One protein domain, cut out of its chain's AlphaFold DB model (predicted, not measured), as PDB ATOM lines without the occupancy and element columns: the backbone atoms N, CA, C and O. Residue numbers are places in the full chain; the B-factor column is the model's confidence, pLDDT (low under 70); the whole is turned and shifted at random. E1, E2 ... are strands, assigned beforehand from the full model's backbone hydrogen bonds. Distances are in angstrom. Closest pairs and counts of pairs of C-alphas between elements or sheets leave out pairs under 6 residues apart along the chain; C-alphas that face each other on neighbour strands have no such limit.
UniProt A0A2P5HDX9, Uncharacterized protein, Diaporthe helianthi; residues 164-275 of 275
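What this domain is: This is residues 164 to 275 of the 275 residues of an uncharacterized protein of Diaporthe helianthi (UniProt A0A2P5HDX9). With little regular structure, this is a flat body of two small four-strand sheets set next to each other, E5 of one nearest E1 and E2 of the other; loops and residues 253 to 275 have no named element. The 112 printed residues hold E1 to E8 in chain order and no named helix. Each sheet, E5 E6 E7 E8 and E1 E2 E3 E4, is a meander, each strand the antiparallel neighbour of the one before. It is all strand, 37 residues in named elements, and compact: radius of gyration of the C-alphas 13.5 A, spans 40 by 37 by 20 A.

Where its parts are: Find C-alpha 210 at (206.159, 185.409, 243.962), where E5, residues 210 to 213, begins. E6, 223 to 227, E7, 235 to 241, 17.4 A long, and E8, 246 to 252, 17.1 A long, lead to C-alpha 252 at (212.752, 170.312, 244.596). Look earlier for E1, 170 to 172, E2, 181 to 184, E3, 187 to 189, and E4, 195 to 198.

How they stand to each other: In the hairpin E6 and E7, N 224 and O 240 are 2.9 A apart, within hydrogen-bond range. In hairpin E1 and E2, N 170 and O 183 are too, at 2.9 A. The closest C-alphas of E1 and E5, Arg 170 and Ile 212, are 7.3 A apart; E4 and E8 are apart.

The domain as a whole: The farthest C-alphas, Gly 178 and Ala 254, are 40.7 A apart. The printed part has no cut; the link E4 to E5, 11 residues, is long. No printed residue is under 70 in pLDDT.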
ATOM      1  N   PRO A 164     199.117 180.192 253.887       96.50
ATOM      2  CA  PRO A 164     200.442 180.763 254.065       96.50
ATOM      3  C   PRO A 164     200.533 182.140 253.417       96.50
ATOM      4  O   PRO A 164     200.046 182.368 252.311       96.50
ATOM      5  N   ASP A 165     201.169 183.063 254.116       94.75
ATOM      6  CA  ASP A 165     201.443 184.409 253.639       94.75
ATOM      7  C   ASP A 165     202.935 184.594 253.354       94.75
ATOM      8  O   ASP A 165     203.759 183.785 253.782       94.75
ATOM      9  N   GLY A 166     203.277 185.653 252.625       94.62
ATOM     10  CA  GLY A 166     204.658 186.010 252.308       94.62
ATOM     11  C   GLY A 166     204.945 187.471 252.626       94.62
ATOM     12  O   GLY A 166     204.323 188.087 253.494       94.62
ATOM     13  N   HIS A 167     205.874 188.054 251.877       94.94
ATOM     14  CA  HIS A 167     206.308 189.439 252.072       94.94
ATOM     15  C   HIS A 167     205.740 190.415 251.031       94.94
ATOM     16  O   HIS A 167     206.192 191.553 250.926       94.94
ATOM     17  N   ASN A 168     204.785 189.982 250.207       94.81
ATOM     18  CA  ASN A 168     204.234 190.774 249.110       94.81
ATOM     19  C   ASN A 168     202.799 190.357 248.775       94.81
ATOM     20  O   ASN A 168     202.399 189.228 249.028       94.81
ATOM     21  N   THR A 169     202.044 191.298 248.212       97.81
ATOM     22  CA  THR A 169     200.672 191.112 247.727       97.81
ATOM     23  C   THR A 169     200.656 191.407 246.229       97.81
ATOM     24  O   THR A 169     201.397 192.282 245.759       97.81
ATOM     25  N   ARG A 170     199.826 190.697 245.468       98.25
ATOM     26  CA  ARG A 170     199.485 191.035 244.079       98.25
ATOM     27  C   ARG A 170     197.990 191.265 244.000       98.25
ATOM     28  O   ARG A 170     197.232 190.490 244.571       98.25
ATOM     29  N   ILE A 171     197.589 192.330 243.323       98.81
ATOM     30  CA  ILE A 171     196.183 192.645 243.103       98.81
ATOM     31  C   ILE A 171     196.012 192.752 241.597       98.81
ATOM     32  O   ILE A 171     196.649 193.606 240.982       98.81
ATOM     33  N   ILE A 172     195.323 191.777 241.016       98.62
ATOM     34  CA  ILE A 172     195.288 191.557 239.570       98.62
ATOM     35  C   ILE A 172     194.111 190.652 239.208       98.62
ATOM     36  O   ILE A 172     193.866 189.666 239.902       98.62
ATOM     37  N   ASP A 173     193.416 190.974 238.122       98.75
ATOM     38  CA  ASP A 173     192.409 190.117 237.489       98.75
ATOM     39  C   ASP A 173     193.060 188.821 236.971       98.75
ATOM     40  O   ASP A 173     193.815 188.822 235.989       98.75
ATOM     41  N   VAL A 174     192.812 187.703 237.663       98.50
ATOM     42  CA  VAL A 174     193.361 186.394 237.277       98.50
ATOM     43  C   VAL A 174     192.373 185.548 236.484       98.50
ATOM     44  O   VAL A 174     192.794 184.553 235.885       98.50
ATOM     45  N   ASP A 175     191.083 185.895 236.470       97.56
ATOM     46  CA  ASP A 175     190.038 185.096 235.823       97.56
ATOM     47  C   ASP A 175     189.407 185.726 234.571       97.56
ATOM     48  O   ASP A 175     188.746 185.016 233.804       97.56
ATOM     49  N   GLY A 176     189.750 186.979 234.286       97.69
ATOM     50  CA  GLY A 176     189.358 187.749 233.114       97.69
ATOM     51  C   GLY A 176     187.975 188.388 233.224       97.69
ATOM     52  O   GLY A 176     187.403 188.720 232.181       97.69
ATOM     53  N   ASP A 177     187.400 188.511 234.427       98.19
ATOM     54  CA  ASP A 177     186.079 189.123 234.630       98.19
ATOM     55  C   ASP A 177     186.110 190.664 234.716       98.19
ATOM     56  O   ASP A 177     185.055 191.309 234.786       98.19
ATOM     57  N   GLY A 178     187.306 191.258 234.637       98.38
ATOM     58  CA  GLY A 178     187.540 192.694 234.717       98.38
ATOM     59  C   GLY A 178     187.630 193.228 236.143       98.38
ATOM     60  O   GLY A 178     187.677 194.446 236.309       98.38
ATOM     61  N   ARG A 179     187.633 192.370 237.168       98.81
ATOM     62  CA  ARG A 179     187.804 192.735 238.576       98.81
ATOM     63  C   ARG A 179     189.076 192.114 239.114       98.81
ATOM     64  O   ARG A 179     189.400 190.972 238.828       98.81
ATOM     65  N   ASP A 180     189.778 192.860 239.954       98.94
ATOM     66  CA  ASP A 180     191.016 192.340 240.515       98.94
ATOM     67  C   ASP A 180     190.766 191.361 241.673       98.94
ATOM     68  O   ASP A 180     190.016 191.641 242.616       98.94
ATOM     69  N   GLU A 181     191.491 190.245 241.659       98.94
ATOM     70  CA  GLU A 181     191.691 189.378 242.816       98.94
ATOM     71  C   GLU A 181     192.809 189.891 243.716       98.94
ATOM     72  O   GLU A 181     193.726 190.576 243.272       98.94
ATOM     73  N   VAL A 182     192.807 189.454 244.976       98.88
ATOM     74  CA  VAL A 182     193.901 189.700 245.920       98.88
ATOM     75  C   VAL A 182     194.663 188.403 246.162       98.88
ATOM     76  O   VAL A 182     194.153 187.478 246.789       98.88
ATOM     77  N   SER A 183     195.896 188.337 245.677       98.81
ATOM     78  CA  SER A 183     196.762 187.165 245.773       98.81
ATOM     79  C   SER A 183     197.910 187.382 246.755       98.81
ATOM     80  O   SER A 183     198.638 188.375 246.692       98.81
ATOM     81  N   GLU A 184     198.097 186.398 247.622       98.38
ATOM     82  CA  GLU A 184     199.278 186.170 248.447       98.38
ATOM     83  C   GLU A 184     199.949 184.867 247.993       98.38
ATOM     84  O   GLU A 184     199.372 184.075 247.246       98.38
ATOM     85  N   ILE A 185     201.165 184.607 248.475       97.12
ATOM     86  CA  ILE A 185     201.943 183.428 248.075       97.12
ATOM     87  C   ILE A 185     201.172 182.103 248.235       97.12
ATOM     88  O   ILE A 185     201.256 181.218 247.383       97.12
ATOM     89  N   GLY A 186     200.401 181.975 249.321       97.56
ATOM     90  CA  GLY A 186     199.725 180.742 249.703       97.56
ATOM     91  C   GLY A 186     198.211 180.734 249.493       97.56
ATOM     92  O   GLY A 186     197.578 179.726 249.819       97.56
ATOM     93  N   PHE A 187     197.603 181.816 248.998       98.69
ATOM     94  CA  PHE A 187     196.153 181.905 248.786       98.69
ATOM     95  C   PHE A 187     195.755 183.083 247.893       98.69
ATOM     96  O   PHE A 187     196.461 184.083 247.812       98.69
ATOM     97  N   THR A 188     194.569 182.989 247.294       98.88
ATOM     98  CA  THR A 188     193.955 184.090 246.542       98.88
ATOM     99  C   THR A 188     192.522 184.305 247.013       98.88
ATOM    100  O   THR A 188     191.774 183.346 247.224       98.88
ATOM    101  N   LEU A 189     192.143 185.569 247.185       98.94
ATOM    102  CA  LEU A 189     190.784 186.019 247.462       98.94
ATOM    103  C   LEU A 189     190.169 186.612 246.192       98.94
ATOM    104  O   LEU A 189     190.829 187.351 245.463       98.94
ATOM    105  N   ASN A 190     188.893 186.316 245.973       98.88
ATOM    106  CA  ASN A 190     188.045 186.973 244.986       98.88
ATOM    107  C   ASN A 190     187.921 188.465 245.306       98.88
ATOM    108  O   ASN A 190     188.099 188.890 246.453       98.88
ATOM    109  N   SER A 191     187.489 189.242 244.319       98.56
ATOM    110  CA  SER A 191     187.304 190.688 244.457       98.56
ATOM    111  C   SER A 191     186.357 191.110 245.605       98.56
ATOM    112  O   SER A 191     186.469 192.201 246.165       98.56
ATOM    113  N   ASN A 192     185.460 190.217 246.039       98.50
ATOM    114  CA  ASN A 192     184.534 190.412 247.161       98.50
ATOM    115  C   ASN A 192     185.048 189.889 248.523       98.50
ATOM    116  O   ASN A 192     184.273 189.808 249.477       98.50
ATOM    117  N   GLY A 193     186.314 189.478 248.612       98.50
ATOM    118  CA  GLY A 193     186.941 188.972 249.836       98.50
ATOM    119  C   GLY A 193     186.646 187.505 250.169       98.50
ATOM    120  O   GLY A 193     187.126 187.003 251.185       98.50
ATOM    121  N   THR A 194     185.876 186.789 249.341       98.69
ATOM    122  CA  THR A 194     185.716 185.333 249.494       98.69
ATOM    123  C   THR A 194     186.948 184.592 248.985       98.69
ATOM    124  O   THR A 194     187.657 185.075 248.108       98.69
ATOM    125  N   VAL A 195     187.233 183.410 249.527       98.62
ATOM    126  CA  VAL A 195     188.409 182.634 249.111       98.62
ATOM    127  C   VAL A 195     188.207 182.080 247.703       98.62
ATOM    128  O   VAL A 195     187.213 181.400 247.445       98.62
ATOM    129  N   ARG A 196     189.186 182.315 246.822       98.56
ATOM    130  CA  ARG A 196     189.278 181.669 245.510       98.56
ATOM    131  C   ARG A 196     189.900 180.283 245.626       98.56
ATOM    132  O   ARG A 196     189.299 179.290 245.225       98.56
ATOM    133  N   TYR A 197     191.103 180.215 246.189       98.75
ATOM    134  CA  TYR A 197     191.803 178.962 246.460       98.75
ATOM    135  C   TYR A 197     192.862 179.127 247.554       98.75
ATOM    136  O   TYR A 197     193.349 180.226 247.825       98.75
ATOM    137  N   PHE A 198     193.270 177.990 248.123       98.69
ATOM    138  CA  PHE A 198     194.455 177.863 248.968       98.69
ATOM    139  C   PHE A 198     195.534 177.043 248.259       98.69
ATOM    140  O   PHE A 198     195.241 176.053 247.582       98.69
ATOM    141  N   MET A 199     196.787 177.431 248.469       98.38
ATOM    142  CA  MET A 199     197.979 176.698 248.041       98.38
ATOM    143  C   MET A 199     198.602 175.900 249.196       98.38
ATOM    144  O   MET A 199     199.289 174.916 248.945       98.38
ATOM    145  N   GLY A 200     198.297 176.256 250.451       97.88
ATOM    146  CA  GLY A 200     198.734 175.535 251.655       97.88
ATOM    147  C   GLY A 200     198.499 174.019 251.599       97.88
ATOM    148  O   GLY A 200     199.445 173.243 251.740       97.88
ATOM    149  N   PRO A 201     197.266 173.553 251.314       97.56
ATOM    150  CA  PRO A 201     196.972 172.126 251.150       97.56
ATOM    151  C   PRO A 201     197.700 171.447 249.979       97.56
ATOM    152  O   PRO A 201     197.714 170.223 249.905       97.56
ATOM    153  N   LYS A 202     198.288 172.227 249.065       97.12
ATOM    154  CA  LYS A 202     199.081 171.748 247.923       97.12
ATOM    155  C   LYS A 202     200.581 171.687 248.246       97.12
ATOM    156  O   LYS A 202     201.372 171.415 247.357       97.12
ATOM    157  N   GLY A 203     200.974 171.931 249.500       97.56
ATOM    158  CA  GLY A 203     202.367 171.866 249.950       97.56
ATOM    159  C   GLY A 203     203.141 173.179 249.832       97.56
ATOM    160  O   GLY A 203     204.311 173.210 250.204       97.56
ATOM    161  N   ILE A 204     202.503 174.260 249.368       98.31
ATOM    162  CA  ILE A 204     203.101 175.598 249.387       98.31
ATOM    163  C   ILE A 204     203.049 176.132 250.816       98.31
ATOM    164  O   ILE A 204     202.019 176.051 251.475       98.31
ATOM    165  N   THR A 205     204.151 176.689 251.293       97.50
ATOM    166  CA  THR A 205     204.305 177.323 252.603       97.50
ATOM    167  C   THR A 205     204.733 178.782 252.431       97.50
ATOM    168  O   THR A 205     204.654 179.348 251.338       97.50
ATOM    169  N   HIS A 206     205.160 179.410 253.527       96.62
ATOM    170  CA  HIS A 206     205.764 180.736 253.514       96.62
ATOM    171  C   HIS A 206     206.935 180.833 252.517       96.62
ATOM    172  O   HIS A 206     207.641 179.854 252.260       96.62
ATOM    173  N   GLY A 207     207.134 182.030 251.972       96.75
ATOM    174  CA  GLY A 207     208.232 182.345 251.069       96.75
ATOM    175  C   GLY A 207     208.311 183.836 250.755       96.75
ATOM    176  O   GLY A 207     207.365 184.607 250.970       96.75
ATOM    177  N   ASP A 208     209.460 184.228 250.215       96.44
ATOM    178  CA  ASP A 208     209.855 185.632 250.122       96.44
ATOM    179  C   ASP A 208     209.382 186.339 248.861       96.44
ATOM    180  O   ASP A 208     209.193 187.564 248.857       96.44
ATOM    181  N   ARG A 209     209.184 185.597 247.768       96.00
ATOM    182  CA  ARG A 209     208.865 186.169 246.459       96.00
ATOM    183  C   ARG A 209     207.898 185.300 245.676       96.00
ATOM    184  O   ARG A 209     208.078 184.092 245.559       96.00
ATOM    185  N   PHE A 210     206.923 185.964 245.065       98.06
ATOM    186  CA  PHE A 210     206.159 185.409 243.962       98.06
ATOM    187  C   PHE A 210     205.790 186.492 242.940       98.06
ATOM    188  O   PHE A 210     205.779 187.705 243.217       98.06
ATOM    189  N   HIS A 211     205.494 186.023 241.739       98.31
ATOM    190  CA  HIS A 211     205.139 186.799 240.563       98.31
ATOM    191  C   HIS A 211     203.840 186.247 239.991       98.31
ATOM    192  O   HIS A 211     203.613 185.042 240.044       98.31
ATOM    193  N   ILE A 212     203.003 187.124 239.441       98.62
ATOM    194  CA  ILE A 212     201.847 186.754 238.621       98.62
ATOM    195  C   ILE A 212     201.954 187.576 237.350       98.62
ATOM    196  O   ILE A 212     202.040 188.801 237.415       98.62
ATOM    197  N   ALA A 213     201.999 186.904 236.209       98.06
ATOM    198  CA  ALA A 213     202.140 187.546 234.915       98.06
ATOM    199  C   ALA A 213     201.658 186.616 233.803       98.06
ATOM    200  O   ALA A 213     201.342 185.441 234.013       98.06
ATOM    201  N   LYS A 214     201.642 187.141 232.580       97.75
ATOM    202  CA  LYS A 214     201.452 186.331 231.385       97.75
ATOM    203  C   LYS A 214     202.778 185.665 230.993       97.75
ATOM    204  O   LYS A 214     203.397 186.067 230.016       97.75
ATOM    205  N   MET A 215     203.229 184.699 231.797       98.38
ATOM    206  CA  MET A 215     204.565 184.098 231.665       98.38
ATOM    207  C   MET A 215     204.660 183.131 230.485       98.38
ATOM    208  O   MET A 215     205.641 183.170 229.756       98.38
ATOM    209  N   ASP A 216     203.630 182.312 230.253       97.69
ATOM    210  CA  ASP A 216     203.542 181.437 229.079       97.69
ATOM    211  C   ASP A 216     202.487 181.988 228.099       97.69
ATOM    212  O   ASP A 216     201.276 181.880 228.359       97.69
ATOM    213  N   PRO A 217     202.905 182.580 226.961       97.06
ATOM    214  CA  PRO A 217     201.996 183.141 225.965       97.06
ATOM    215  C   PRO A 217     201.064 182.107 225.324       97.06
ATOM    216  O   PRO A 217     199.986 182.475 224.861       97.06
ATOM    217  N   SER A 218     201.449 180.827 225.310       96.38
ATOM    218  CA  SER A 218     200.688 179.741 224.681       96.38
ATOM    219  C   SER A 218     199.588 179.163 225.578       96.38
ATOM    220  O   SER A 218     198.652 178.529 225.085       96.38
ATOM    221  N   ARG A 219     199.663 179.386 226.895       96.75
ATOM    222  CA  ARG A 219     198.634 178.942 227.851       96.75
ATOM    223  C   ARG A 219     197.476 179.929 227.914       96.75
ATOM    224  O   ARG A 219     197.624 181.091 227.572       96.75
ATOM    225  N   ALA A 220     196.302 179.511 228.369       96.25
ATOM    226  CA  ALA A 220     195.236 180.464 228.683       96.25
ATOM    227  C   ALA A 220     195.508 181.145 230.036       96.25
ATOM    228  O   ALA A 220     196.104 180.535 230.922       96.25
ATOM    229  N   GLY A 221     195.053 182.389 230.197       97.44
ATOM    230  CA  GLY A 221     195.142 183.121 231.465       97.44
ATOM    231  C   GLY A 221     196.570 183.440 231.920       97.44
ATOM    232  O   GLY A 221     197.540 183.278 231.167       97.44
ATOM    233  N   LEU A 222     196.669 183.913 233.162       98.75
ATOM    234  CA  LEU A 222     197.921 184.257 233.831       98.75
ATOM    235  C   LEU A 222     198.531 183.045 234.540       98.75
ATOM    236  O   LEU A 222     197.840 182.093 234.918       98.75
ATOM    237  N   GLN A 223     199.842 183.093 234.740       98.62
ATOM    238  CA  GLN A 223     200.570 182.128 235.551       98.62
ATOM    239  C   GLN A 223     201.220 182.828 236.730       98.62
ATOM    240  O   GLN A 223     201.522 184.023 236.681       98.62
ATOM    241  N   GLY A 224     201.399 182.065 237.798       98.44
ATOM    242  CA  GLY A 224     202.195 182.483 238.927       98.44
ATOM    243  C   GLY A 224     203.452 181.639 239.066       98.44
ATOM    244  O   GLY A 224     203.470 180.463 238.707       98.44
ATOM    245  N   TYR A 225     204.490 182.259 239.606       98.62
ATOM    246  CA  TYR A 225     205.764 181.637 239.943       98.62
ATOM    247  C   TYR A 225     206.169 182.097 241.339       98.62
ATOM    248  O   TYR A 225     206.104 183.295 241.624       98.62
ATOM    249  N   GLY A 226     206.561 181.175 242.210       98.38
ATOM    250  CA  GLY A 226     206.957 181.494 243.577       98.38
ATOM    251  C   GLY A 226     208.093 180.619 244.078       98.38
ATOM    252  O   GLY A 226     208.296 179.505 243.600       98.38
ATOM    253  N   VAL A 227     208.804 181.142 245.074       98.44
ATOM    254  CA  VAL A 227     209.898 180.452 245.768       98.44
ATOM    255  C   VAL A 227     209.539 180.192 247.226       98.44
ATOM    256  O   VAL A 227     208.585 180.767 247.760       98.44
ATOM    257  N   GLN A 228     210.256 179.283 247.870       98.25
ATOM    258  CA  GLN A 228     209.920 178.786 249.198       98.25
ATOM    259  C   GLN A 228     211.068 178.952 250.188       98.25
ATOM    260  O   GLN A 228     212.220 178.636 249.894       98.25
ATOM    261  N   GLN A 229     210.716 179.381 251.398       97.25
ATOM    262  CA  GLN A 229     211.648 179.464 252.514       97.25
ATOM    263  C   GLN A 229     211.539 178.185 253.349       97.25
ATOM    264  O   GLN A 229     210.507 177.941 253.972       97.25
ATOM    265  N   GLU A 230     212.596 177.366 253.350       97.06
ATOM    266  CA  GLU A 230     212.733 176.179 254.207       97.06
ATOM    267  C   GLU A 230     211.541 175.203 254.134       97.06
ATOM    268  O   GLU A 230     211.096 174.650 255.142       97.06
ATOM    269  N   ASN A 231     211.000 174.966 252.934       98.12
ATOM    270  CA  ASN A 231     209.852 174.072 252.782       98.12
ATOM    271  C   ASN A 231     210.202 172.637 253.243       98.12
ATOM    272  O   ASN A 231     211.162 172.053 252.727       98.12
ATOM    273  N   PRO A 232     209.405 172.005 254.131       97.75
ATOM    274  CA  PRO A 232     209.711 170.677 254.675       97.75
ATOM    275  C   PRO A 232     209.790 169.547 253.640       97.75
ATOM    276  O   PRO A 232     210.392 168.509 253.905       97.75
ATOM    277  N   SER A 233     209.176 169.723 252.467       97.88
ATOM    278  CA  SER A 233     209.228 168.750 251.367       97.88
ATOM    279  C   SER A 233     210.435 168.934 250.440       97.88
ATOM    280  O   SER A 233     210.583 168.178 249.479       97.88
ATOM    281  N   GLY A 234     211.273 169.944 250.696       98.06
ATOM    282  CA  GLY A 234     212.361 170.340 249.805       98.06
ATOM    283  C   GLY A 234     211.894 171.111 248.569       98.06
ATOM    284  O   GLY A 234     212.686 171.297 247.651       98.06
ATOM    285  N   LEU A 235     210.627 171.544 248.505       98.50
ATOM    286  CA  LEU A 235     210.133 172.406 247.428       98.50
ATOM    287  C   LEU A 235     210.882 173.738 247.439       98.50
ATOM    288  O   LEU A 235     210.854 174.448 248.437       98.50
ATOM    289  N   HIS A 236     211.542 174.059 246.332       98.38
ATOM    290  CA  HIS A 236     212.275 175.310 246.140       98.38
ATOM    291  C   HIS A 236     211.414 176.320 245.403       98.38
ATOM    292  O   HIS A 236     211.249 177.446 245.861       98.38
ATOM    293  N   GLU A 237     210.826 175.889 244.288       98.06
ATOM    294  CA  GLU A 237     210.113 176.760 243.362       98.06
ATOM    295  C   GLU A 237     208.907 176.040 242.774       98.06
ATOM    296  O   GLU A 237     208.898 174.812 242.629       98.06
ATOM    297  N   TYR A 238     207.885 176.807 242.421       98.56
ATOM    298  CA  TYR A 238     206.663 176.281 241.839       98.56
ATOM    299  C   TYR A 238     206.083 177.259 240.825       98.56
ATOM    300  O   TYR A 238     206.122 178.478 241.002       98.56
ATOM    301  N   TYR A 239     205.489 176.699 239.780       98.62
ATOM    302  CA  TYR A 239     204.781 177.427 238.738       98.62
ATOM    303  C   TYR A 239     203.350 176.926 238.660       98.62
ATOM    304  O   TYR A 239     203.110 175.719 238.731       98.62
ATOM    305  N   TYR A 240     202.384 177.828 238.543       98.69
ATOM    306  CA  TYR A 240     200.973 177.491 238.697       98.69
ATOM    307  C   TYR A 240     200.055 178.337 237.813       98.69
ATOM    308  O   TYR A 240     200.402 179.424 237.360       98.69
ATOM    309  N   ASP A 241     198.853 177.828 237.559       98.69
ATOM    310  CA  ASP A 241     197.767 178.579 236.929       98.69
ATOM    311  C   ASP A 241     197.191 179.582 237.941       98.69
ATOM    312  O   ASP A 241     196.645 179.177 238.970       98.69
ATOM    313  N   ALA A 242     197.315 180.886 237.670       98.69
ATOM    314  CA  ALA A 242     196.991 181.933 238.644       98.69
ATOM    315  C   ALA A 242     195.490 182.058 238.947       98.69
ATOM    316  O   ALA A 242     195.113 182.603 239.977       98.69
ATOM    317  N   ARG A 243     194.621 181.529 238.081       98.38
ATOM    318  CA  ARG A 243     193.169 181.531 238.294       98.38
ATOM    319  C   ARG A 243     192.736 180.440 239.268       98.38
ATOM    320  O   ARG A 243     191.816 180.626 240.059       98.38
ATOM    321  N   THR A 244     193.359 179.271 239.177       98.44
ATOM    322  CA  THR A 244     192.909 178.048 239.869       98.44
ATOM    323  C   THR A 244     193.843 177.607 240.997       98.44
ATOM    324  O   THR A 244     193.503 176.736 241.810       98.44
ATOM    325  N   GLY A 245     195.056 178.156 241.035       98.31
ATOM    326  CA  GLY A 245     196.129 177.707 241.910       98.31
ATOM    327  C   GLY A 245     196.661 176.320 241.536       98.31
ATOM    328  O   GLY A 245     197.307 175.676 242.361       98.31
ATOM    329  N   GLN A 246     196.302 175.757 240.378       98.31
ATOM    330  CA  GLN A 246     196.784 174.434 239.982       98.31
ATOM    331  C   GLN A 246     198.286 174.506 239.706       98.31
ATOM    332  O   GLN A 246     198.708 175.211 238.793       98.31
ATOM    333  N   VAL A 247     199.078 173.762 240.479       98.44
ATOM    334  CA  VAL A 247     200.520 173.642 240.251       98.44
ATOM    335  C   VAL A 247     200.754 172.917 238.926       98.44
ATOM    336  O   VAL A 247     200.165 171.866 238.665       98.44
ATOM    337  N   ILE A 248     201.571 173.526 238.075       98.12
ATOM    338  CA  ILE A 248     201.923 173.065 236.730       98.12
ATOM    339  C   ILE A 248     203.261 172.330 236.776       98.12
ATOM    340  O   ILE A 248     203.371 171.239 236.221       98.12
ATOM    341  N   TRP A 249     204.264 172.907 237.437       97.94
ATOM    342  CA  TRP A 249     205.540 172.246 237.691       97.94
ATOM    343  C   TRP A 249     206.141 172.702 239.022       97.94
ATOM    344  O   TRP A 249     205.791 173.756 239.556       97.94
ATOM    345  N   GLU A 250     207.036 171.870 239.550       98.25
ATOM    346  CA  GLU A 250     207.755 172.081 240.804       98.25
ATOM    347  C   GLU A 250     209.240 171.778 240.607       98.25
ATOM    348  O   GLU A 250     209.595 170.845 239.881       98.25
ATOM    349  N   HIS A 251     210.097 172.514 241.309       98.12
ATOM    350  CA  HIS A 251     211.509 172.187 241.467       98.12
ATOM    351  C   HIS A 251     211.802 171.910 242.946       98.12
ATOM    352  O   HIS A 251     211.405 172.682 243.821       98.12
ATOM    353  N   LYS A 252     212.456 170.777 243.233       98.25
ATOM    354  CA  LYS A 252     212.752 170.312 244.596       98.25
ATOM    355  C   LYS A 252     214.236 170.019 244.776       98.25
ATOM    356  O   LYS A 252     214.874 169.481 243.875       98.25
ATOM    357  N   GLY A 253     214.738 170.274 245.978       97.31
ATOM    358  CA  GLY A 253     216.090 169.942 246.411       97.31
ATOM    359  C   GLY A 253     216.154 169.620 247.903       97.31
ATOM    360  O   GLY A 253     215.172 169.195 248.510       97.31
ATOM    361  N   ALA A 254     217.330 169.801 248.511       97.56
ATOM    362  CA  ALA A 254     217.464 169.737 249.966       97.56
ATOM    363  C   ALA A 254     216.664 170.871 250.628       97.56
ATOM    364  O   ALA A 254     216.488 171.929 250.025       97.56
ATOM    365  N   ILE A 255     216.212 170.674 251.869       98.38
ATOM    366  CA  ILE A 255     215.551 171.740 252.635       98.38
ATOM    367  C   ILE A 255     216.519 172.921 252.741       98.38
ATOM    368  O   ILE A 255     217.617 172.784 253.282       98.38
ATOM    369  N   ALA A 256     216.116 174.052 252.174       97.50
ATOM    370  CA  ALA A 256     216.899 175.272 252.118       97.50
ATOM    371  C   ALA A 256     215.962 176.477 252.013       97.50
ATOM    372  O   ALA A 256     214.818 176.353 251.572       97.50
ATOM    373  N   ASP A 257     216.469 177.640 252.401       98.12
ATOM    374  CA  ASP A 257     215.839 178.914 252.094       98.12
ATOM    375  C   ASP A 257     216.160 179.326 250.649       98.12
ATOM    376  O   ASP A 257     217.305 179.658 250.322       98.12
ATOM    377  N   VAL A 258     215.144 179.312 249.782       97.81
ATOM    378  CA  VAL A 258     215.201 179.934 248.458       97.81
ATOM    379  C   VAL A 258     214.527 181.301 248.547       97.81
ATOM    380  O   VAL A 258     213.394 181.505 248.120       97.81
ATOM    381  N   GLY A 259     215.246 182.270 249.113       96.19
ATOM    382  CA  GLY A 259     214.703 183.600 249.411       96.19
ATOM    383  C   GLY A 259     214.492 184.510 248.192       96.19
ATOM    384  O   GLY A 259     214.049 185.655 248.331       96.19
ATOM    385  N   ARG A 260     214.847 184.071 246.975       97.19
ATOM    386  CA  ARG A 260     214.754 184.872 245.743       97.19
ATOM    387  C   ARG A 260     214.342 184.028 244.547       97.19
ATOM    388  O   ARG A 260     214.846 182.932 244.370       97.19
ATOM    389  N   GLY A 261     213.509 184.625 243.701       95.88
ATOM    390  CA  GLY A 261     213.148 184.139 242.374       95.88
ATOM    391  C   GLY A 261     212.628 185.297 241.525       95.88
ATOM    392  O   GLY A 261     212.093 186.284 242.056       95.88
ATOM    393  N   LEU A 262     212.813 185.205 240.213       97.25
ATOM    394  CA  LEU A 262     212.444 186.244 239.257       97.25
ATOM    395  C   LEU A 262     211.724 185.611 238.073       97.25
ATOM    396  O   LEU A 262     212.193 184.610 237.566       97.25
ATOM    397  N   ALA A 263     210.636 186.233 237.621       97.25
ATOM    398  CA  ALA A 263     210.056 185.960 236.314       97.25
ATOM    399  C   ALA A 263     210.343 187.142 235.383       97.25
ATOM    400  O   ALA A 263     210.072 188.288 235.757       97.25
ATOM    401  N   GLY A 264     210.875 186.889 234.190       97.62
ATOM    402  CA  GLY A 264     211.121 187.932 233.197       97.62
ATOM    403  C   GLY A 264     211.453 187.380 231.817       97.62
ATOM    404  O   GLY A 264     212.105 186.353 231.709       97.62
ATOM    405  N   ASP A 265     211.008 188.075 230.772       97.75
ATOM    406  CA  ASP A 265     211.396 187.808 229.380       97.75
ATOM    407  C   ASP A 265     212.801 188.385 229.158       97.75
ATOM    408  O   ASP A 265     212.981 189.603 229.034       97.75
ATOM    409  N   ILE A 266     213.805 187.517 229.265       97.81
ATOM    410  CA  ILE A 266     215.226 187.880 229.222       97.81
ATOM    411  C   ILE A 266     215.992 187.127 228.132       97.81
ATOM    412  O   ILE A 266     217.097 187.550 227.776       97.81
ATOM    413  N   ASP A 267     215.435 186.043 227.590       97.88
ATOM    414  CA  ASP A 267     216.017 185.284 226.489       97.88
ATOM    415  C   ASP A 267     215.084 185.242 225.264       97.88
ATOM    416  O   ASP A 267     214.172 184.420 225.201       97.88
ATOM    417  N   PRO A 268     215.368 186.017 224.198       97.06
ATOM    418  CA  PRO A 268     214.500 186.086 223.020       97.06
ATOM    419  C   PRO A 268     214.453 184.783 222.201       97.06
ATOM    420  O   PRO A 268     213.765 184.718 221.180       97.06
ATOM    421  N   ARG A 269     215.233 183.759 222.573       98.06
ATOM    422  CA  ARG A 269     215.197 182.426 221.949       98.06
ATOM    423  C   ARG A 269     214.074 181.555 222.510       98.06
ATOM    424  O   ARG A 269     213.718 180.561 221.875       98.06
ATOM    425  N   SER A 270     213.537 181.923 223.666       96.19
ATOM    426  CA  SER A 270     212.419 181.273 224.333       96.19
ATOM    427  C   SER A 270     211.187 182.167 224.217       96.19
ATOM    428  O   SER A 270     211.275 183.387 224.280       96.19
ATOM    429  N   LEU A 271     210.016 181.572 223.994       96.19
ATOM    430  CA  LEU A 271     208.771 182.335 223.963       96.19
ATOM    431  C   LEU A 271     208.214 182.457 225.385       96.19
ATOM    432  O   LEU A 271     207.808 181.447 225.957       96.19
ATOM    433  N   GLY A 272     208.102 183.680 225.899       97.19
ATOM    434  CA  GLY A 272     207.525 183.954 227.216       97.19
ATOM    435  C   GLY A 272     208.550 184.487 228.207       97.19
ATOM    436  O   GLY A 272     209.553 185.059 227.809       97.19
ATOM    437  N   MET A 273     208.257 184.340 229.497       98.31
ATOM    438  CA  MET A 273     209.147 184.759 230.578       98.31
ATOM    439  C   MET A 273     209.915 183.557 231.131       98.31
ATOM    440  O   MET A 273     209.295 182.562 231.514       98.31
ATOM    441  N   GLU A 274     211.238 183.676 231.237       97.69
ATOM    442  CA  GLU A 274     212.063 182.774 232.037       97.69
ATOM    443  C   GLU A 274     211.748 182.936 233.525       97.69
ATOM    444  O   GLU A 274     211.347 184.013 233.984       97.69
ATOM    445  N   VAL A 275     211.971 181.850 234.263       92.62
ATOM    446  CA  VAL A 275     211.855 181.738 235.718       92.62
ATOM    447  C   VAL A 275     212.964 180.856 236.268       92.62
ATOM    448  O   VAL A 275     213.365 179.916 235.543       92.62
TER     449      VAL A 275